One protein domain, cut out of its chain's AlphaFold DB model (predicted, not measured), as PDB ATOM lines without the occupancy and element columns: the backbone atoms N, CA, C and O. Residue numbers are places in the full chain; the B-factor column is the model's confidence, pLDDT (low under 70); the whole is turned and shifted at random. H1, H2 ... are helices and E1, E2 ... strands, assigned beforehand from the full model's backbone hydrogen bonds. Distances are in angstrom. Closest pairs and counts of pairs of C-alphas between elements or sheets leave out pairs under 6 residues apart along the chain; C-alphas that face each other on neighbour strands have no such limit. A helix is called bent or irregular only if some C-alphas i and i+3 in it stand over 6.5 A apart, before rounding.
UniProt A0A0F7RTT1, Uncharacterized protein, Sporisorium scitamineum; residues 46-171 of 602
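This is residues 46 to 171 of the 602 residues of an uncharacterized protein of Sporisorium scitamineum (UniProt A0A0F7RTT1). Two antiparallel sheets lie face to face as a loose sandwich, one of four strands and a smaller one of three; H1 and a long loop extend beyond one end of it, and a helical tail, H2 and H3, leads away from the body, with residues 157 to 171 standing free. The printed part has 126 residues, with named elements in the order E1 E2 E3 E4 H1 E5 E6 E7 H2 H3, and its class is mixed, helices and strands. The sheets run E4 E3 E6 E7 and E1 E2 E5. The whole is loose, with a radius of gyration of the C-alphas of 17.4 A, and flat, spanning 48 by 46 by 23 A.

Find C-alpha 46 at (173.478, 180.247, 187.984), where E1, residues 46 to 48, begins. Read on to E2, residues 54 to 60, E3, residues 67 to 73, and E4, residues 80 to 87. H1, residues 90 to 96, is irregular: C-alphas 93 and 96 are 7.7 A apart. E5, residues 108 to 117, measures 21.0 A and bends by 83 degrees at residue 114. E6, residues 123 to 131, measures 25.7 A; E7, residues 137 to 147, measures 27.2 A and bends by 67 degrees at residue 140. H2 is residues 153 to 160, and H3, residues 162 to 171, ends at C-alpha 171, (172.677, 205.273, 174.071).

Look first at the twisted sheet E4 E3 E6 E7. In the hairpin of E3 and E4, N 70 and O 84 are 2.8 A apart; between E3 and E6, N 127 and O 71 are 2.8 A apart; in the hairpin of E6 and E7, N 142 and O 128 are 2.8 A apart. In the other sheet, N 46 and O 58 of the hairpin E1 and E2 are 2.8 A apart, and N 57 and O 111 of E2 and E5 are 2.8 A apart. These sheets form a sandwich, two sheets face to face: the facing parts are 9.8 A centre to centre, with strands at 31 degrees. H1, H2 and H3 are on neither sheet. H2 and H3 only just touch, only at the corner by their link, with 3 pairs of C-alphas within 8 A; the closest C-alphas, of Ser 159 and Val 165, are 6.3 A apart, and their lines are about perpendicular at 80 degrees. Every O i to N i+4 pair is within hydrogen-bond range in H3, against 2 of 3 in H1 and 2 of 4 in H2.

The C-alphas of Phe 134 and Ile 171, the two farthest apart, are 52.2 A apart. The printed part has no cut, and the link from H1 to E5, 11 residues, is long. The mean pLDDT of the printed part is 77.0; look for values under 70 at residues 74 to 79, 81 to 82 and 150 to 171.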
ATOM      1  N   ILE A  46     174.023 178.884 187.986       82.19
ATOM      2  CA  ILE A  46     173.478 180.247 187.984       82.19
ATOM      3  C   ILE A  46     172.265 180.283 188.928       82.19
ATOM      4  O   ILE A  46     171.399 179.413 188.846       82.19
ATOM      5  N   VAL A  47     172.161 181.305 189.781       80.25
ATOM      6  CA  VAL A  47     170.934 181.615 190.539       80.25
ATOM      7  C   VAL A  47     170.150 182.698 189.792       80.25
ATOM      8  O   VAL A  47     170.731 183.703 189.383       80.25
ATOM      9  N   VAL A  48     168.838 182.515 189.611       81.00
ATOM     10  CA  VAL A  48     167.948 183.482 188.943       81.00
ATOM     11  C   VAL A  48     166.689 183.683 189.785       81.00
ATOM     12  O   VAL A  48     166.051 182.708 190.161       81.00
ATOM     13  N   GLY A  49     166.288 184.925 190.058       75.00
ATOM     14  CA  GLY A  49     165.085 185.211 190.845       75.00
ATOM     15  C   GLY A  49     164.536 186.620 190.623       75.00
ATOM     16  O   GLY A  49     165.126 187.430 189.903       75.00
ATOM     17  N   VAL A  50     163.389 186.902 191.240       76.88
ATOM     18  CA  VAL A  50     162.737 188.220 191.261       76.88
ATOM     19  C   VAL A  50     162.542 188.623 192.712       76.88
ATOM     20  O   VAL A  50     162.163 187.777 193.515       76.88
ATOM     21  N   GLU A  51     162.769 189.892 193.058       79.31
ATOM     22  CA  GLU A  51     162.455 190.388 194.404       79.31
ATOM     23  C   GLU A  51     161.003 190.017 194.781       79.31
ATOM     24  O   GLU A  51     160.051 190.410 194.099       79.31
ATOM     25  N   GLY A  52     160.837 189.222 195.842       80.62
ATOM     26  CA  GLY A  52     159.531 188.735 196.297       80.62
ATOM     27  C   GLY A  52     159.015 187.431 195.660       80.62
ATOM     28  O   GLY A  52     157.880 187.054 195.952       80.62
ATOM     29  N   THR A  53     159.799 186.718 194.842       82.69
ATOM     30  CA  THR A  53     159.490 185.343 194.382       82.69
ATOM     31  C   THR A  53     160.532 184.340 194.863       82.69
ATOM     32  O   THR A  53     161.650 184.731 195.196       82.69
ATOM     33  N   SER A  54     160.208 183.045 194.826       82.94
ATOM     34  CA  SER A  54     161.215 181.983 194.918       82.94
ATOM     35  C   SER A  54     162.299 182.139 193.842       82.94
ATOM     36  O   SER A  54     162.073 182.765 192.794       82.94
ATOM     37  N   PHE A  55     163.493 181.606 194.115       79.62
ATOM     38  CA  PHE A  55     164.584 181.564 193.145       79.62
ATOM     39  C   PHE A  55     164.644 180.224 192.405       79.62
ATOM     40  O   PHE A  55     164.272 179.172 192.924       79.62
ATOM     41  N   GLN A  56     165.176 180.280 191.188       84.12
ATOM     42  CA  GLN A  56     165.487 179.132 190.353       84.12
ATOM     43  C   GLN A  56     166.999 178.918 190.325       84.12
ATOM     44  O   GLN A  56     167.755 179.815 189.933       84.12
ATOM     45  N   LEU A  57     167.451 177.727 190.705       86.06
ATOM     46  CA  LEU A  57     168.821 177.297 190.466       86.06
ATOM     47  C   LEU A  57     168.910 176.675 189.075       86.06
ATOM     48  O   LEU A  57     168.128 175.785 188.739       86.06
ATOM     49  N   ARG A  58     169.870 177.120 188.265       88.94
ATOM     50  CA  ARG A  58     170.109 176.590 186.921       88.94
ATOM     51  C   ARG A  58     171.511 176.001 186.834       88.94
ATOM     52  O   ARG A  58     172.473 176.676 187.186       88.94
ATOM     53  N   VAL A  59     171.648 174.755 186.386       88.88
ATOM     54  CA  VAL A  59     172.940 174.053 186.254       88.88
ATOM     55  C   VAL A  59     173.129 173.563 184.825       88.88
ATOM     56  O   VAL A  59     172.254 172.897 184.283       88.88
ATOM     57  N   SER A  60     174.262 173.895 184.205       88.12
ATOM     58  CA  SER A  60     174.547 173.537 182.812       88.12
ATOM     59  C   SER A  60     174.695 172.025 182.639       88.12
ATOM     60  O   SER A  60     175.490 171.384 183.330       88.12
ATOM     61  N   LYS A  61     173.970 171.461 181.669       90.06
ATOM     62  CA  LYS A  61     174.081 170.045 181.293       90.06
ATOM     63  C   LYS A  61     175.366 169.733 180.526       90.06
ATOM     64  O   LYS A  61     175.847 168.613 180.610       90.06
ATOM     65  N   ASP A  62     175.961 170.707 179.837       86.88
ATOM     66  CA  ASP A  62     177.257 170.520 179.163       86.88
ATOM     67  C   ASP A  62     178.431 170.420 180.155       86.88
ATOM     68  O   ASP A  62     179.446 169.796 179.848       86.88
ATOM     69  N   ALA A  63     178.293 170.984 181.360       83.62
ATOM     70  CA  ALA A  63     179.255 170.784 182.445       83.62
ATOM     71  C   ALA A  63     179.086 169.423 183.153       83.62
ATOM     72  O   ALA A  63     180.050 168.896 183.709       83.62
ATOM     73  N   TYR A  64     177.869 168.865 183.133       88.12
ATOM     74  CA  TYR A  64     177.478 167.673 183.887       88.12
ATOM     75  C   TYR A  64     176.480 166.799 183.091       88.12
ATOM     76  O   TYR A  64     175.288 166.758 183.429       88.12
ATOM     77  N   PRO A  65     176.935 166.107 182.027       87.38
ATOM     78  CA  PRO A  65     176.056 165.363 181.117       87.38
ATOM     79  C   PRO A  65     175.307 164.221 181.816       87.38
ATOM     80  O   PRO A  65     174.116 164.020 181.575       87.38
ATOM     81  N   ASP A  66     175.979 163.532 182.740       88.88
ATOM     82  CA  ASP A  66     175.454 162.353 183.441       88.88
ATOM     83  C   ASP A  66     174.528 162.710 184.630       88.88
ATOM     84  O   ASP A  66     173.902 161.849 185.253       88.88
ATOM     85  N   GLY A  67     174.378 164.008 184.921       90.50
ATOM     86  CA  GLY A  67     173.565 164.548 186.012       90.50
ATOM     87  C   GLY A  67     174.387 165.128 187.166       90.50
ATOM     88  O   GLY A  67     175.619 165.140 187.152       90.50
ATOM     89  N   VAL A  68     173.681 165.632 188.183       91.50
ATOM     90  CA  VAL A  68     174.274 166.303 189.352       91.50
ATOM     91  C   VAL A  68     173.568 165.946 190.652       91.50
ATOM     92  O   VAL A  68     172.361 165.715 190.673       91.50
ATOM     93  N   ASN A  69     174.328 165.979 191.743       87.88
ATOM     94  CA  ASN A  69     173.804 166.205 193.084       87.88
ATOM     95  C   ASN A  69     174.147 167.640 193.490       87.88
ATOM     96  O   ASN A  69     175.290 168.067 193.328       87.88
ATOM     97  N   ILE A  70     173.180 168.386 194.014       88.06
ATOM     98  CA  ILE A  70     173.387 169.755 194.491       88.06
ATOM     99  C   ILE A  70     173.015 169.826 195.961       88.06
ATOM    100  O   ILE A  70     171.925 169.397 196.330       88.06
ATOM    101  N   TYR A  71     173.886 170.418 196.771       85.56
ATOM    102  CA  TYR A  71     173.611 170.727 198.170       85.56
ATOM    103  C   TYR A  71     173.600 172.239 198.348       85.56
ATOM    104  O   TYR A  71     174.546 172.915 197.938       85.56
ATOM    105  N   ILE A  72     172.533 172.772 198.937       84.81
ATOM    106  CA  ILE A  72     172.394 174.203 199.230       84.81
ATOM    107  C   ILE A  72     172.420 174.377 200.747       84.81
ATOM    108  O   ILE A  72     171.631 173.755 201.466       84.81
ATOM    109  N   LYS A  73     173.356 175.192 201.234       78.75
ATOM    110  CA  LYS A  73     173.516 175.468 202.664       78.75
ATOM    111  C   LYS A  73     172.451 176.453 203.140       78.75
ATOM    112  O   LYS A  73     172.083 177.357 202.396       78.75
ATOM    113  N   GLY A  74     171.971 176.267 204.367       67.00
ATOM    114  CA  GLY A  74     171.005 177.148 205.012       67.00
ATOM    115  C   GLY A  74     171.557 178.536 205.354       67.00
ATOM    116  O   GLY A  74     172.757 178.800 205.243       67.00
ATOM    117  N   LEU A  75     170.656 179.410 205.813       63.16
ATOM    118  CA  LEU A  75     171.013 180.656 206.501       63.16
ATOM    119  C   LEU A  75     171.690 180.371 207.855       63.16
ATOM    120  O   LEU A  75     172.589 181.111 208.255       63.16
ATOM    121  N   GLU A  76     171.302 179.289 208.545       63.31
ATOM    122  CA  GLU A  76     171.979 178.859 209.771       63.31
ATOM    123  C   GLU A  76     173.374 178.283 209.485       63.31
ATOM    124  O   GLU A  76     173.662 177.682 208.443       63.31
ATOM    125  N   ARG A  77     174.269 178.409 210.467       56.06
ATOM    126  CA  ARG A  77     175.657 177.952 210.356       56.06
ATOM    127  C   ARG A  77     175.787 176.435 210.497       56.06
ATOM    128  O   ARG A  77     176.239 175.935 211.518       56.06
ATOM    129  N   GLY A  78     175.500 175.716 209.416       57.22
ATOM    130  CA  GLY A  78     175.815 174.287 209.292       57.22
ATOM    131  C   GLY A  78     174.666 173.414 208.807       57.22
ATOM    132  O   GLY A  78     174.929 172.276 208.422       57.22
ATOM    133  N   SER A  79     173.435 173.932 208.758       63.97
ATOM    134  CA  SER A  79     172.325 173.220 208.130       63.97
ATOM    135  C   SER A  79     172.522 173.163 206.609       63.97
ATOM    136  O   SER A  79     172.936 174.131 205.964       63.97
ATOM    137  N   TRP A  80     172.247 172.001 206.020       71.06
ATOM    138  CA  TRP A  80     172.147 171.818 204.573       71.06
ATOM    139  C   TRP A  80     170.674 171.632 204.251       71.06
ATOM    140  O   TRP A  80     170.108 170.578 204.533       71.06
ATOM    141  N   LYS A  81     170.034 172.688 203.740       69.25
ATOM    142  CA  LYS A  81     168.570 172.745 203.665       69.25
ATOM    143  C   LYS A  81     168.002 172.020 202.442       69.25
ATOM    144  O   LYS A  81     166.914 171.461 202.527       69.25
ATOM    145  N   TYR A  82     168.753 171.958 201.339       66.56
ATOM    146  CA  TYR A  82     168.329 171.235 200.135       66.56
ATOM    147  C   TYR A  82     169.392 170.268 199.641       66.56
ATOM    148  O   TYR A  82     170.563 170.630 199.516       66.56
ATOM    149  N   TRP A  83     168.933 169.075 199.269       81.25
ATOM    150  CA  TRP A  83     169.605 168.180 198.338       81.25
ATOM    151  C   TRP A  83     168.722 168.054 197.091       81.25
ATOM    152  O   TRP A  83     167.561 167.659 197.185       81.25
ATOM    153  N   LEU A  84     169.262 168.428 195.931       86.44
ATOM    154  CA  LEU A  84     168.588 168.351 194.635       86.44
ATOM    155  C   LEU A  84     169.324 167.334 193.756       86.44
ATOM    156  O   LEU A  84     170.541 167.423 193.584       86.44
ATOM    157  N   GLU A  85     168.592 166.376 193.188       89.31
ATOM    158  CA  GLU A  85     169.130 165.340 192.299       89.31
ATOM    159  C   GLU A  85     168.662 165.584 190.855       89.31
ATOM    160  O   GLU A  85     167.462 165.626 190.583       89.31
ATOM    161  N   ALA A  86     169.600 165.651 189.908       90.75
ATOM    162  CA  ALA A  86     169.326 165.432 188.489       90.75
ATOM    163  C   ALA A  86     170.051 164.181 187.977       90.75
ATOM    164  O   ALA A  86     171.154 163.839 188.414       90.75
ATOM    165  N   LYS A  87     169.415 163.501 187.025       91.31
ATOM    166  CA  LYS A  87     169.892 162.290 186.334       91.31
ATOM    167  C   LYS A  87     170.169 162.649 184.878       91.31
ATOM    168  O   LYS A  87     169.490 163.534 184.379       91.31
ATOM    169  N   ALA A  88     171.093 161.968 184.206       89.94
ATOM    170  CA  ALA A  88     171.456 162.226 182.808       89.94
ATOM    171  C   ALA A  88     170.258 162.546 181.882       89.94
ATOM    172  O   ALA A  88     169.317 161.756 181.756       89.94
ATOM    173  N   ASP A  89     170.313 163.685 181.182       89.75
ATOM    174  CA  ASP A  89     169.376 164.007 180.098       89.75
ATOM    175  C   ASP A  89     169.914 163.389 178.808       89.75
ATOM    176  O   ASP A  89     170.550 164.063 177.999       89.75
ATOM    177  N   TYR A  90     169.708 162.084 178.625       87.12
ATOM    178  CA  TYR A  90     170.180 161.379 177.431       87.12
ATOM    179  C   TYR A  90     169.751 162.053 176.106       87.12
ATOM    180  O   TYR A  90     170.599 162.168 175.221       87.12
ATOM    181  N   PRO A  91     168.514 162.574 175.940       87.25
ATOM    182  CA  PRO A  91     168.169 163.445 174.813       87.25
ATOM    183  C   PRO A  91     169.112 164.646 174.613       87.25
ATOM    184  O   PRO A  91     169.474 164.939 173.476       87.25
ATOM    185  N   TYR A  92     169.530 165.331 175.681       87.62
ATOM    186  CA  TYR A  92     170.486 166.444 175.600       87.62
ATOM    187  C   TYR A  92     171.935 165.996 175.344       87.62
ATOM    188  O   TYR A  92     172.662 166.664 174.604       87.62
ATOM    189  N   VAL A  93     172.364 164.872 175.923       85.50
ATOM    190  CA  VAL A  93     173.702 164.296 175.695       85.50
ATOM    191  C   VAL A  93     173.851 163.886 174.227       85.50
ATOM    192  O   VAL A  93     174.780 164.320 173.547       85.50
ATOM    193  N   TYR A  94     172.876 163.147 173.694       85.81
ATOM    194  CA  TYR A  94     172.854 162.679 172.306       85.81
ATOM    195  C   TYR A  94     172.238 163.694 171.322       85.81
ATOM    196  O   TYR A  94     171.899 163.337 170.195       85.81
ATOM    197  N   ARG A  95     172.108 164.979 171.694       84.69
ATOM    198  CA  ARG A  95     171.465 166.011 170.846       84.69
ATOM    199  C   ARG A  95     172.145 166.229 169.490       84.69
ATOM    200  O   ARG A  95     171.503 166.690 168.549       84.69
ATOM    201  N   ASN A  96     173.434 165.900 169.410       82.75
ATOM    202  CA  ASN A  96     174.265 166.018 168.212       82.75
ATOM    203  C   ASN A  96     174.267 164.742 167.346       82.75
ATOM    204  O   ASN A  96     174.750 164.783 166.211       82.75
ATOM    205  N   ASP A  97     173.731 163.627 167.849       85.12
ATOM    206  CA  ASP A  97     173.798 162.332 167.173       85.12
ATOM    207  C   ASP A  97     172.632 162.144 166.180       85.12
ATOM    208  O   ASP A  97     171.493 162.541 166.449       85.12
ATOM    209  N   PRO A  98     172.859 161.522 165.007       80.69
ATOM    210  CA  PRO A  98     171.777 161.204 164.081       80.69
ATOM    211  C   PRO A  98     170.838 160.110 164.636       80.69
ATOM    212  O   PRO A  98     171.319 159.040 165.008       80.69
ATOM    213  N   PRO A  99     169.500 160.284 164.590       79.81
ATOM    214  CA  PRO A  99     168.768 161.395 163.986       79.81
ATOM    215  C   PRO A  99     168.618 162.602 164.927       79.81
ATOM    216  O   PRO A  99     167.996 162.494 165.982       79.81
ATOM    217  N   LEU A 100     169.079 163.773 164.468       73.94
ATOM    218  CA  LEU A 100     168.991 165.034 165.213       73.94
ATOM    219  C   LEU A 100     167.565 165.308 165.712       73.94
ATOM    220  O   LEU A 100     166.592 165.280 164.942       73.94
ATOM    221  N   LEU A 101     167.455 165.598 167.006       72.56
ATOM    222  CA  LEU A 101     166.183 165.850 167.673       72.56
ATOM    223  C   LEU A 101     165.578 167.177 167.186       72.56
ATOM    224  O   LEU A 101     166.225 168.218 167.155       72.56
ATOM    225  N   ARG A 102     164.303 167.136 166.777       74.50
ATOM    226  CA  ARG A 102     163.604 168.267 166.126       74.50
ATOM    227  C   ARG A 102     163.045 169.320 167.087       74.50
ATOM    228  O   ARG A 102     162.368 170.243 166.639       74.50
ATOM    229  N   TYR A 103     163.263 169.152 168.384       78.94
ATOM    230  CA  TYR A 103     162.723 170.011 169.433       78.94
ATOM    231  C   TYR A 103     163.886 170.615 170.223       78.94
ATOM    232  O   TYR A 103     164.840 169.889 170.496       78.94
ATOM    233  N   PRO A 104     163.828 171.906 170.598       81.56
ATOM    234  CA  PRO A 104     164.838 172.497 171.463       81.56
ATOM    235  C   PRO A 104     164.804 171.805 172.829       81.56
ATOM    236  O   PRO A 104     163.737 171.650 173.427       81.56
ATOM    237  N   ILE A 105     165.971 171.383 173.304       85.56
ATOM    238  CA  ILE A 105     166.147 170.693 174.584       85.56
ATOM    239  C   ILE A 105     166.770 171.701 175.557       85.56
ATOM    240  O   ILE A 105     167.757 172.332 175.173       85.56
ATOM    241  N   PRO A 106     166.234 171.896 176.778       88.06
ATOM    242  CA  PRO A 106     166.788 172.868 177.717       88.06
ATOM    243  C   PRO A 106     168.254 172.569 178.042       88.06
ATOM    244  O   PRO A 106     168.570 171.457 178.461       88.06
ATOM    245  N   GLU A 107     169.130 173.562 177.892       87.50
ATOM    246  CA  GLU A 107     170.579 173.457 178.154       87.50
ATOM    247  C   GLU A 107     170.933 173.339 179.643       87.50
ATOM    248  O   GLU A 107     172.052 172.971 180.008       87.50
ATOM    249  N   TYR A 108     169.962 173.629 180.507       90.06
ATOM    250  CA  TYR A 108     170.119 173.675 181.949       90.06
ATOM    251  C   TYR A 108     169.167 172.683 182.619       90.06
ATOM    252  O   TYR A 108     168.055 172.423 182.150       90.06
ATOM    253  N   TRP A 109     169.620 172.124 183.734       91.12
ATOM    254  CA  TRP A 109     168.754 171.664 184.808       91.12
ATOM    255  C   TRP A 109     168.203 172.887 185.522       91.12
ATOM    256  O   TRP A 109     168.995 173.730 185.935       91.12
ATOM    257  N   GLU A 110     166.887 172.993 185.658       90.69
ATOM    258  CA  GLU A 110     166.235 174.087 186.381       90.69
ATOM    259  C   GLU A 110     165.539 173.496 187.610       90.69
ATOM    260  O   GLU A 110     164.800 172.518 187.489       90.69
ATOM    261  N   PHE A 111     165.825 174.058 188.783       88.88
ATOM    262  CA  PHE A 111     165.267 173.641 190.067       88.88
ATOM    263  C   PHE A 111     164.666 174.861 190.761       88.88
ATOM    264  O   PHE A 111     165.382 175.828 191.028       88.88
ATOM    265  N   ASP A 112     163.375 174.814 191.072       84.94
ATOM    266  CA  ASP A 112     162.706 175.836 191.874       84.94
ATOM    267  C   ASP A 112     162.957 175.568 193.370       84.94
ATOM    268  O   ASP A 112     162.851 174.428 193.829       84.94
ATOM    269  N   VAL A 113     163.317 176.605 194.134       81.75
ATOM    270  CA  VAL A 113     163.542 176.523 195.590       81.75
ATOM    271  C   VAL A 113     162.488 177.383 196.290       81.75
ATOM    272  O   VAL A 113     162.723 178.544 196.628       81.75
ATOM    273  N   ASP A 114     161.289 176.816 196.446       75.88
ATOM    274  CA  ASP A 114     160.045 177.554 196.730       75.88
ATOM    275  C   ASP A 114     160.061 178.413 198.005       75.88
ATOM    276  O   ASP A 114     159.455 179.483 198.040       75.88
ATOM    277  N   GLU A 115     160.766 177.980 199.048       74.25
ATOM    278  CA  GLU A 115     160.855 178.713 200.318       74.25
ATOM    279  C   GLU A 115     161.806 179.919 200.262       74.25
ATOM    280  O   GLU A 115     161.742 180.797 201.122       74.25
ATOM    281  N   TRP A 116     162.734 179.956 199.300       72.31
ATOM    282  CA  TRP A 116     163.830 180.924 199.295       72.31
ATOM    283  C   TRP A 116     163.502 182.115 198.405       72.31
ATOM    284  O   TRP A 116     163.770 182.137 197.203       72.31
ATOM    285  N   VAL A 117     162.911 183.128 199.035       78.75
ATOM    286  CA  VAL A 117     162.454 184.348 198.371       78.75
ATOM    287  C   VAL A 117     163.629 185.287 198.068       78.75
ATOM    288  O   VAL A 117     164.345 185.734 198.967       78.75
ATOM    289  N   PHE A 118     163.813 185.640 196.796       74.25
ATOM    290  CA  PHE A 118     164.828 186.602 196.359       74.25
ATOM    291  C   PHE A 118     164.589 187.967 197.030       74.25
ATOM    292  O   PHE A 118     163.459 188.462 197.060       74.25
ATOM    293  N   GLY A 119     165.646 188.581 197.569       70.69
ATOM    294  CA  GLY A 119     165.542 189.814 198.364       70.69
ATOM    295  C   GLY A 119     165.131 189.609 199.832       70.69
ATOM    296  O   GLY A 119     165.029 190.586 200.567       70.69
ATOM    297  N   GLN A 120     164.918 188.364 200.278       77.88
ATOM    298  CA  GLN A 120     164.979 187.986 201.702       77.88
ATOM    299  C   GLN A 120     166.283 187.250 202.052       77.88
ATOM    300  O   GLN A 120     166.623 187.120 203.225       77.88
ATOM    301  N   ILE A 121     166.999 186.763 201.035       74.12
ATOM    302  CA  ILE A 121     168.277 186.066 201.147       74.12
ATOM    303  C   ILE A 121     169.301 186.780 200.268       74.12
ATOM    304  O   ILE A 121     169.144 186.836 199.048       74.12
ATOM    305  N   ASP A 122     170.370 187.262 200.902       70.94
ATOM    306  CA  ASP A 122     171.465 187.993 200.254       70.94
ATOM    307  C   ASP A 122     172.642 187.076 199.861       70.94
ATOM    308  O   ASP A 122     173.578 187.509 199.185       70.94
ATOM    309  N   LEU A 123     172.625 185.808 200.297       78.94
ATOM    310  CA  LEU A 123     173.694 184.834 200.063       78.94
ATOM    311  C   LEU A 123     173.136 183.420 199.843       78.94
ATOM    312  O   LEU A 123     172.456 182.875 200.707       78.94
ATOM    313  N   VAL A 124     173.491 182.797 198.717       78.75
ATOM    314  CA  VAL A 124     173.258 181.366 198.446       78.75
ATOM    315  C   VAL A 124     174.598 180.655 198.317       78.75
ATOM    316  O   VAL A 124     175.419 181.018 197.477       78.75
ATOM    317  N   TRP A 125     174.811 179.609 199.114       82.19
ATOM    318  CA  TRP A 125     175.982 178.739 199.008       82.19
ATOM    319  C   TRP A 125     175.552 177.379 198.455       82.19
ATOM    320  O   TRP A 125     174.854 176.617 199.126       82.19
ATOM    321  N   ALA A 126     175.970 177.084 197.223       84.19
ATOM    322  CA  ALA A 126     175.690 175.830 196.535       84.19
ATOM    323  C   ALA A 126     176.970 175.000 196.349       84.19
ATOM    324  O   ALA A 126     178.038 175.525 196.027       84.19
ATOM    325  N   VAL A 127     176.855 173.683 196.498       85.19
ATOM    326  CA  VAL A 127     177.878 172.712 196.097       85.19
ATOM    327  C   VAL A 127     177.259 171.817 195.035       85.19
ATOM    328  O   VAL A 127     176.334 171.064 195.330       85.19
ATOM    329  N   VAL A 128     177.744 171.921 193.800       86.62
ATOM    330  CA  VAL A 128     177.278 171.124 192.659       86.62
ATOM    331  C   VAL A 128     178.296 170.026 192.400       86.62
ATOM    332  O   VAL A 128     179.473 170.312 192.193       86.62
ATOM    333  N   LEU A 129     177.861 168.772 192.426       85.75
ATOM    334  CA  LEU A 129     178.725 167.601 192.324       85.75
ATOM    335  C   LEU A 129     178.291 166.739 191.146       85.75
ATOM    336  O   LEU A 129     177.128 166.341 191.046       85.75
ATOM    337  N   GLY A 130     179.235 166.484 190.244       86.06
ATOM    338  CA  GLY A 130     178.999 165.722 189.032       86.06
ATOM    339  C   GLY A 130     178.752 164.249 189.327       86.06
ATOM    340  O   GLY A 130     179.356 163.661 190.229       86.06
ATOM    341  N   ARG A 131     177.868 163.648 188.537       86.94
ATOM    342  CA  ARG A 131     177.608 162.210 188.574       86.94
ATOM    343  C   ARG A 131     178.349 161.485 187.460       86.94
ATOM    344  O   ARG A 131     178.892 162.130 186.563       86.94
ATOM    345  N   ASP A 132     178.434 160.169 187.559       87.69
ATOM    346  CA  ASP A 132     178.879 159.299 186.469       87.69
ATOM    347  C   ASP A 132     177.690 158.596 185.789       87.69
ATOM    348  O   ASP A 132     176.530 158.802 186.157       87.69
ATOM    349  N   GLU A 133     177.981 157.743 184.804       87.50
ATOM    350  CA  GLU A 133     176.985 156.960 184.058       87.50
ATOM    351  C   GLU A 133     176.158 155.988 184.932       87.50
ATOM    352  O   GLU A 133     175.073 155.563 184.531       87.50
ATOM    353  N   PHE A 134     176.629 155.667 186.145       87.62
ATOM    354  CA  PHE A 134     175.924 154.835 187.127       87.62
ATOM    355  C   PHE A 134     175.088 155.669 188.113       87.62
ATOM    356  O   PHE A 134     174.239 155.130 188.826       87.62
ATOM    357  N   GLY A 135     175.275 156.990 188.120       82.25
ATOM    358  CA  GLY A 135     174.638 157.924 189.040       82.25
ATOM    359  C   GLY A 135     175.367 158.077 190.380       82.25
ATOM    360  O   GLY A 135     174.809 158.723 191.277       82.25
ATOM    361  N   GLU A 136     176.575 157.526 190.518       86.44
ATOM    362  CA  GLU A 136     177.470 157.722 191.663       86.44
ATOM    363  C   GLU A 136     178.227 159.060 191.544       86.44
ATOM    364  O   GLU A 136     178.016 159.829 190.605       86.44
ATOM    365  N   TYR A 137     179.065 159.410 192.526       81.00
ATOM    366  CA  TYR A 137     179.828 160.664 192.515       81.00
ATOM    367  C   TYR A 137     181.114 160.523 191.687       81.00
ATOM    368  O   TYR A 137     182.023 159.792 192.071       81.00
ATOM    369  N   ASN A 138     181.247 161.288 190.598       80.62
ATOM    370  CA  ASN A 138     182.358 161.149 189.642       80.62
ATOM    371  C   ASN A 138     183.710 161.744 190.107       80.62
ATOM    372  O   ASN A 138     184.624 161.939 189.299       80.62
ATOM    373  N   GLY A 139     183.831 162.085 191.392       74.56
ATOM    374  CA  GLY A 139     185.018 162.704 191.980       74.56
ATOM    375  C   GLY A 139     185.194 164.200 191.690       74.56
ATOM    376  O   GLY A 139     186.172 164.776 192.165       74.56
ATOM    377  N   LYS A 140     184.283 164.847 190.943       78.12
ATOM    378  CA  LYS A 140     184.367 166.273 190.585       78.12
ATOM    379  C   LYS A 140     183.197 167.064 191.163       78.12
ATOM    380  O   LYS A 140     182.039 166.838 190.812       78.12
ATOM    381  N   GLY A 141     183.508 168.062 191.983       74.00
ATOM    382  CA  GLY A 141     182.547 169.048 192.470       74.00
ATOM    383  C   GLY A 141     183.001 170.473 192.184       74.00
ATOM    384  O   GLY A 141     184.187 170.742 192.014       74.00
ATOM    385  N   THR A 142     182.053 171.404 192.151       80.50
ATOM    386  CA  THR A 142     182.316 172.842 192.207       80.50
ATOM    387  C   THR A 142     181.494 173.453 193.331       80.50
ATOM    388  O   THR A 142     180.271 173.315 193.377       80.50
ATOM    389  N   GLN A 143     182.175 174.145 194.237       78.94
ATOM    390  CA  GLN A 143     181.561 174.945 195.287       78.94
ATOM    391  C   GLN A 143     181.421 176.388 194.786       78.94
ATOM    392  O   GLN A 143     182.338 176.915 194.160       78.94
ATOM    393  N   MET A 144     180.260 177.007 195.006       79.88
ATOM    394  CA  MET A 144     179.966 178.374 194.573       79.88
ATOM    395  C   MET A 144     179.196 179.125 195.658       79.88
ATOM    396  O   MET A 144     178.213 178.618 196.204       79.88
ATOM    397  N   VAL A 145     179.625 180.354 195.930       79.50
ATOM    398  CA  VAL A 145     178.907 181.320 196.765       79.50
ATOM    399  C   VAL A 145     178.380 182.424 195.854       79.50
ATOM    400  O   VAL A 145     179.118 182.965 195.028       79.50
ATOM    401  N   TYR A 146     177.095 182.740 195.984       78.88
ATOM    402  CA  TYR A 146     176.431 183.819 195.265       78.88
ATOM    403  C   TYR A 146     175.988 184.878 196.257       78.88
ATOM    404  O   TYR A 146     175.153 184.598 197.115       78.88
ATOM    405  N   HIS A 147     176.489 186.098 196.094       76.38
ATOM    406  CA  HIS A 147     175.862 187.276 196.682       76.38
ATOM    407  C   HIS A 147     174.700 187.698 195.782       76.38
ATOM    408  O   HIS A 147     174.891 187.934 194.587       76.38
ATOM    409  N   LEU A 148     173.491 187.729 196.336       73.19
ATOM    410  CA  LEU A 148     172.261 187.976 195.593       73.19
ATOM    411  C   LEU A 148     171.852 189.446 195.706       73.19
ATOM    412  O   LEU A 148     171.315 189.875 196.721       73.19
ATOM    413  N   GLU A 149     172.042 190.214 194.633       72.50
ATOM    414  CA  GLU A 149     171.350 191.495 194.468       72.50
ATOM    415  C   GLU A 149     169.993 191.235 193.794       72.50
ATOM    416  O   GLU A 149     169.924 190.707 192.679       72.50
ATOM    417  N   SER A 150     168.895 191.570 194.479       66.19
ATOM    418  CA  SER A 150     167.547 191.330 193.952       66.19
ATOM    419  C   SER A 150     167.148 192.355 192.882       66.19
ATOM    420  O   SER A 150     167.467 193.540 192.976       66.19
ATOM    421  N   ILE A 151     166.444 191.895 191.844       65.56
ATOM    422  CA  ILE A 151     165.937 192.747 190.762       65.56
ATOM    423  C   ILE A 151     164.479 193.102 191.084       65.56
ATOM    424  O   ILE A 151     163.647 192.186 191.105       65.56
ATOM    425  N   PRO A 152     164.128 194.391 191.271       68.25
ATOM    426  CA  PRO A 152     162.755 194.761 191.589       68.25
ATOM    427  C   PRO A 152     161.787 194.413 190.451       68.25
ATOM    428  O   PRO A 152     162.142 194.600 189.280       68.25
ATOM    429  N   PRO A 153     160.527 194.009 190.718       68.62
ATOM    430  CA  PRO A 153     159.622 193.517 189.670       68.62
ATOM    431  C   PRO A 153     159.330 194.564 188.583       68.62
ATOM    432  O   PRO A 153     159.085 194.238 187.423       68.62
ATOM    433  N   GLN A 154     159.423 195.848 188.943       69.44
ATOM    434  CA  GLN A 154     159.284 196.989 188.032       69.44
ATOM    435  C   GLN A 154     160.367 197.004 186.936       69.44
ATOM    436  O   GLN A 154     160.093 197.406 185.806       69.44
ATOM    437  N   TRP A 155     161.581 196.541 187.251       64.12
ATOM    438  CA  TRP A 155     162.704 196.487 186.312       64.12
ATOM    439  C   TRP A 155     162.594 195.313 185.340       64.12
ATOM    440  O   TRP A 155     163.085 195.422 184.219       64.12
ATOM    441  N   GLN A 156     161.885 194.234 185.692       61.38
ATOM    442  CA  GLN A 156     161.692 193.104 184.776       61.38
ATOM    443  C   GLN A 156     160.906 193.485 183.519       61.38
ATOM    444  O   GLN A 156     161.262 193.074 182.417       61.38
ATOM    445  N   GLY A 157     159.873 194.323 183.660       56.00
ATOM    446  CA  GLY A 157     159.142 194.864 182.510       56.00
ATOM    447  C   GLY A 157     160.021 195.737 181.606       56.00
ATOM    448  O   GLY A 157     159.829 195.754 180.393       56.00
ATOM    449  N   ALA A 158     161.022 196.413 182.180       56.09
ATOM    450  CA  ALA A 158     161.999 197.207 181.442       56.09
ATOM    451  C   ALA A 158     163.073 196.337 180.757       56.09
ATOM    452  O   ALA A 158     163.444 196.617 179.621       56.09
ATOM    453  N   SER A 159     163.541 195.256 181.394       51.78
ATOM    454  CA  SER A 159     164.517 194.330 180.798       51.78
ATOM    455  C   SER A 159     163.909 193.386 179.752       51.78
ATOM    456  O   SER A 159     164.630 192.894 178.889       51.78
ATOM    457  N   GLN A 160     162.597 193.130 179.809       50.56
ATOM    458  CA  GLN A 160     161.868 192.382 178.776       50.56
ATOM    459  C   GLN A 160     161.539 193.229 177.536       50.56
ATOM    460  O   GLN A 160     161.314 192.668 176.461       50.56
ATOM    461  N   ASP A 161     161.541 194.564 177.637       54.22
ATOM    462  CA  ASP A 161     161.459 195.431 176.459       54.22
ATOM    463  C   ASP A 161     162.804 195.420 175.716       54.22
ATOM    464  O   ASP A 161     163.709 196.218 175.969       54.22
ATOM    465  N   ALA A 162     162.922 194.506 174.751       52.09
ATOM    466  CA  ALA A 162     164.092 194.388 173.890       52.09
ATOM    467  C   ALA A 162     164.428 195.698 173.147       52.09
ATOM    468  O   ALA A 162     165.605 195.957 172.905       52.09
ATOM    469  N   PHE A 163     163.441 196.556 172.844       49.78
ATOM    470  CA  PHE A 163     163.699 197.874 172.257       49.78
ATOM    471  C   PHE A 163     164.204 198.882 173.290       49.78
ATOM    472  O   PHE A 163     164.980 199.762 172.923       49.78
ATOM    473  N   LEU A 164     163.816 198.774 174.565       54.06
ATOM    474  CA  LEU A 164     164.428 199.560 175.638       54.06
ATOM    475  C   LEU A 164     165.878 199.121 175.864       54.06
ATOM    476  O   LEU A 164     166.757 199.975 175.919       54.06
ATOM    477  N   VAL A 165     166.146 197.814 175.920       53.53
ATOM    478  CA  VAL A 165     167.502 197.264 176.086       53.53
ATOM    479  C   VAL A 165     168.395 197.614 174.888       53.53
ATOM    480  O   VAL A 165     169.512 198.088 175.079       53.53
ATOM    481  N   GLU A 166     167.912 197.477 173.650       54.19
ATOM    482  CA  GLU A 166     168.638 197.913 172.446       54.19
ATOM    483  C   GLU A 166     168.843 199.438 172.418       54.19
ATOM    484  O   GLU A 166     169.927 199.915 172.073       54.19
ATOM    485  N   ARG A 167     167.847 200.227 172.844       52.91
ATOM    486  CA  ARG A 167     167.958 201.690 172.946       52.91
ATOM    487  C   ARG A 167     168.950 202.121 174.026       52.91
ATOM    488  O   ARG A 167     169.715 203.043 173.782       52.91
ATOM    489  N   LEU A 168     168.992 201.462 175.181       53.12
ATOM    490  CA  LEU A 168     169.984 201.728 176.227       53.12
ATOM    491  C   LEU A 168     171.391 201.334 175.755       53.12
ATOM    492  O   LEU A 168     172.316 202.135 175.864       53.12
ATOM    493  N   ASN A 169     171.541 200.173 175.113       53.06
ATOM    494  CA  ASN A 169     172.812 199.722 174.533       53.06
ATOM    495  C   ASN A 169     173.295 200.573 173.341       53.06
ATOM    496  O   ASN A 169     174.483 200.558 173.036       53.06
ATOM    497  N   SER A 170     172.411 201.326 172.677       52.62
ATOM    498  CA  SER A 170     172.771 202.292 171.620       52.62
ATOM    499  C   SER A 170     172.849 203.751 172.097       52.62
ATOM    500  O   SER A 170     173.374 204.596 171.372       52.62
ATOM    501  N   ILE A 171     172.383 204.042 173.318       52.88
ATOM    502  CA  ILE A 171     172.677 205.273 174.071       52.88
ATOM    503  C   ILE A 171     174.014 205.145 174.823       52.88
ATOM    504  O   ILE A 171     174.680 206.159 175.031       52.88
TER     505      ILE A 171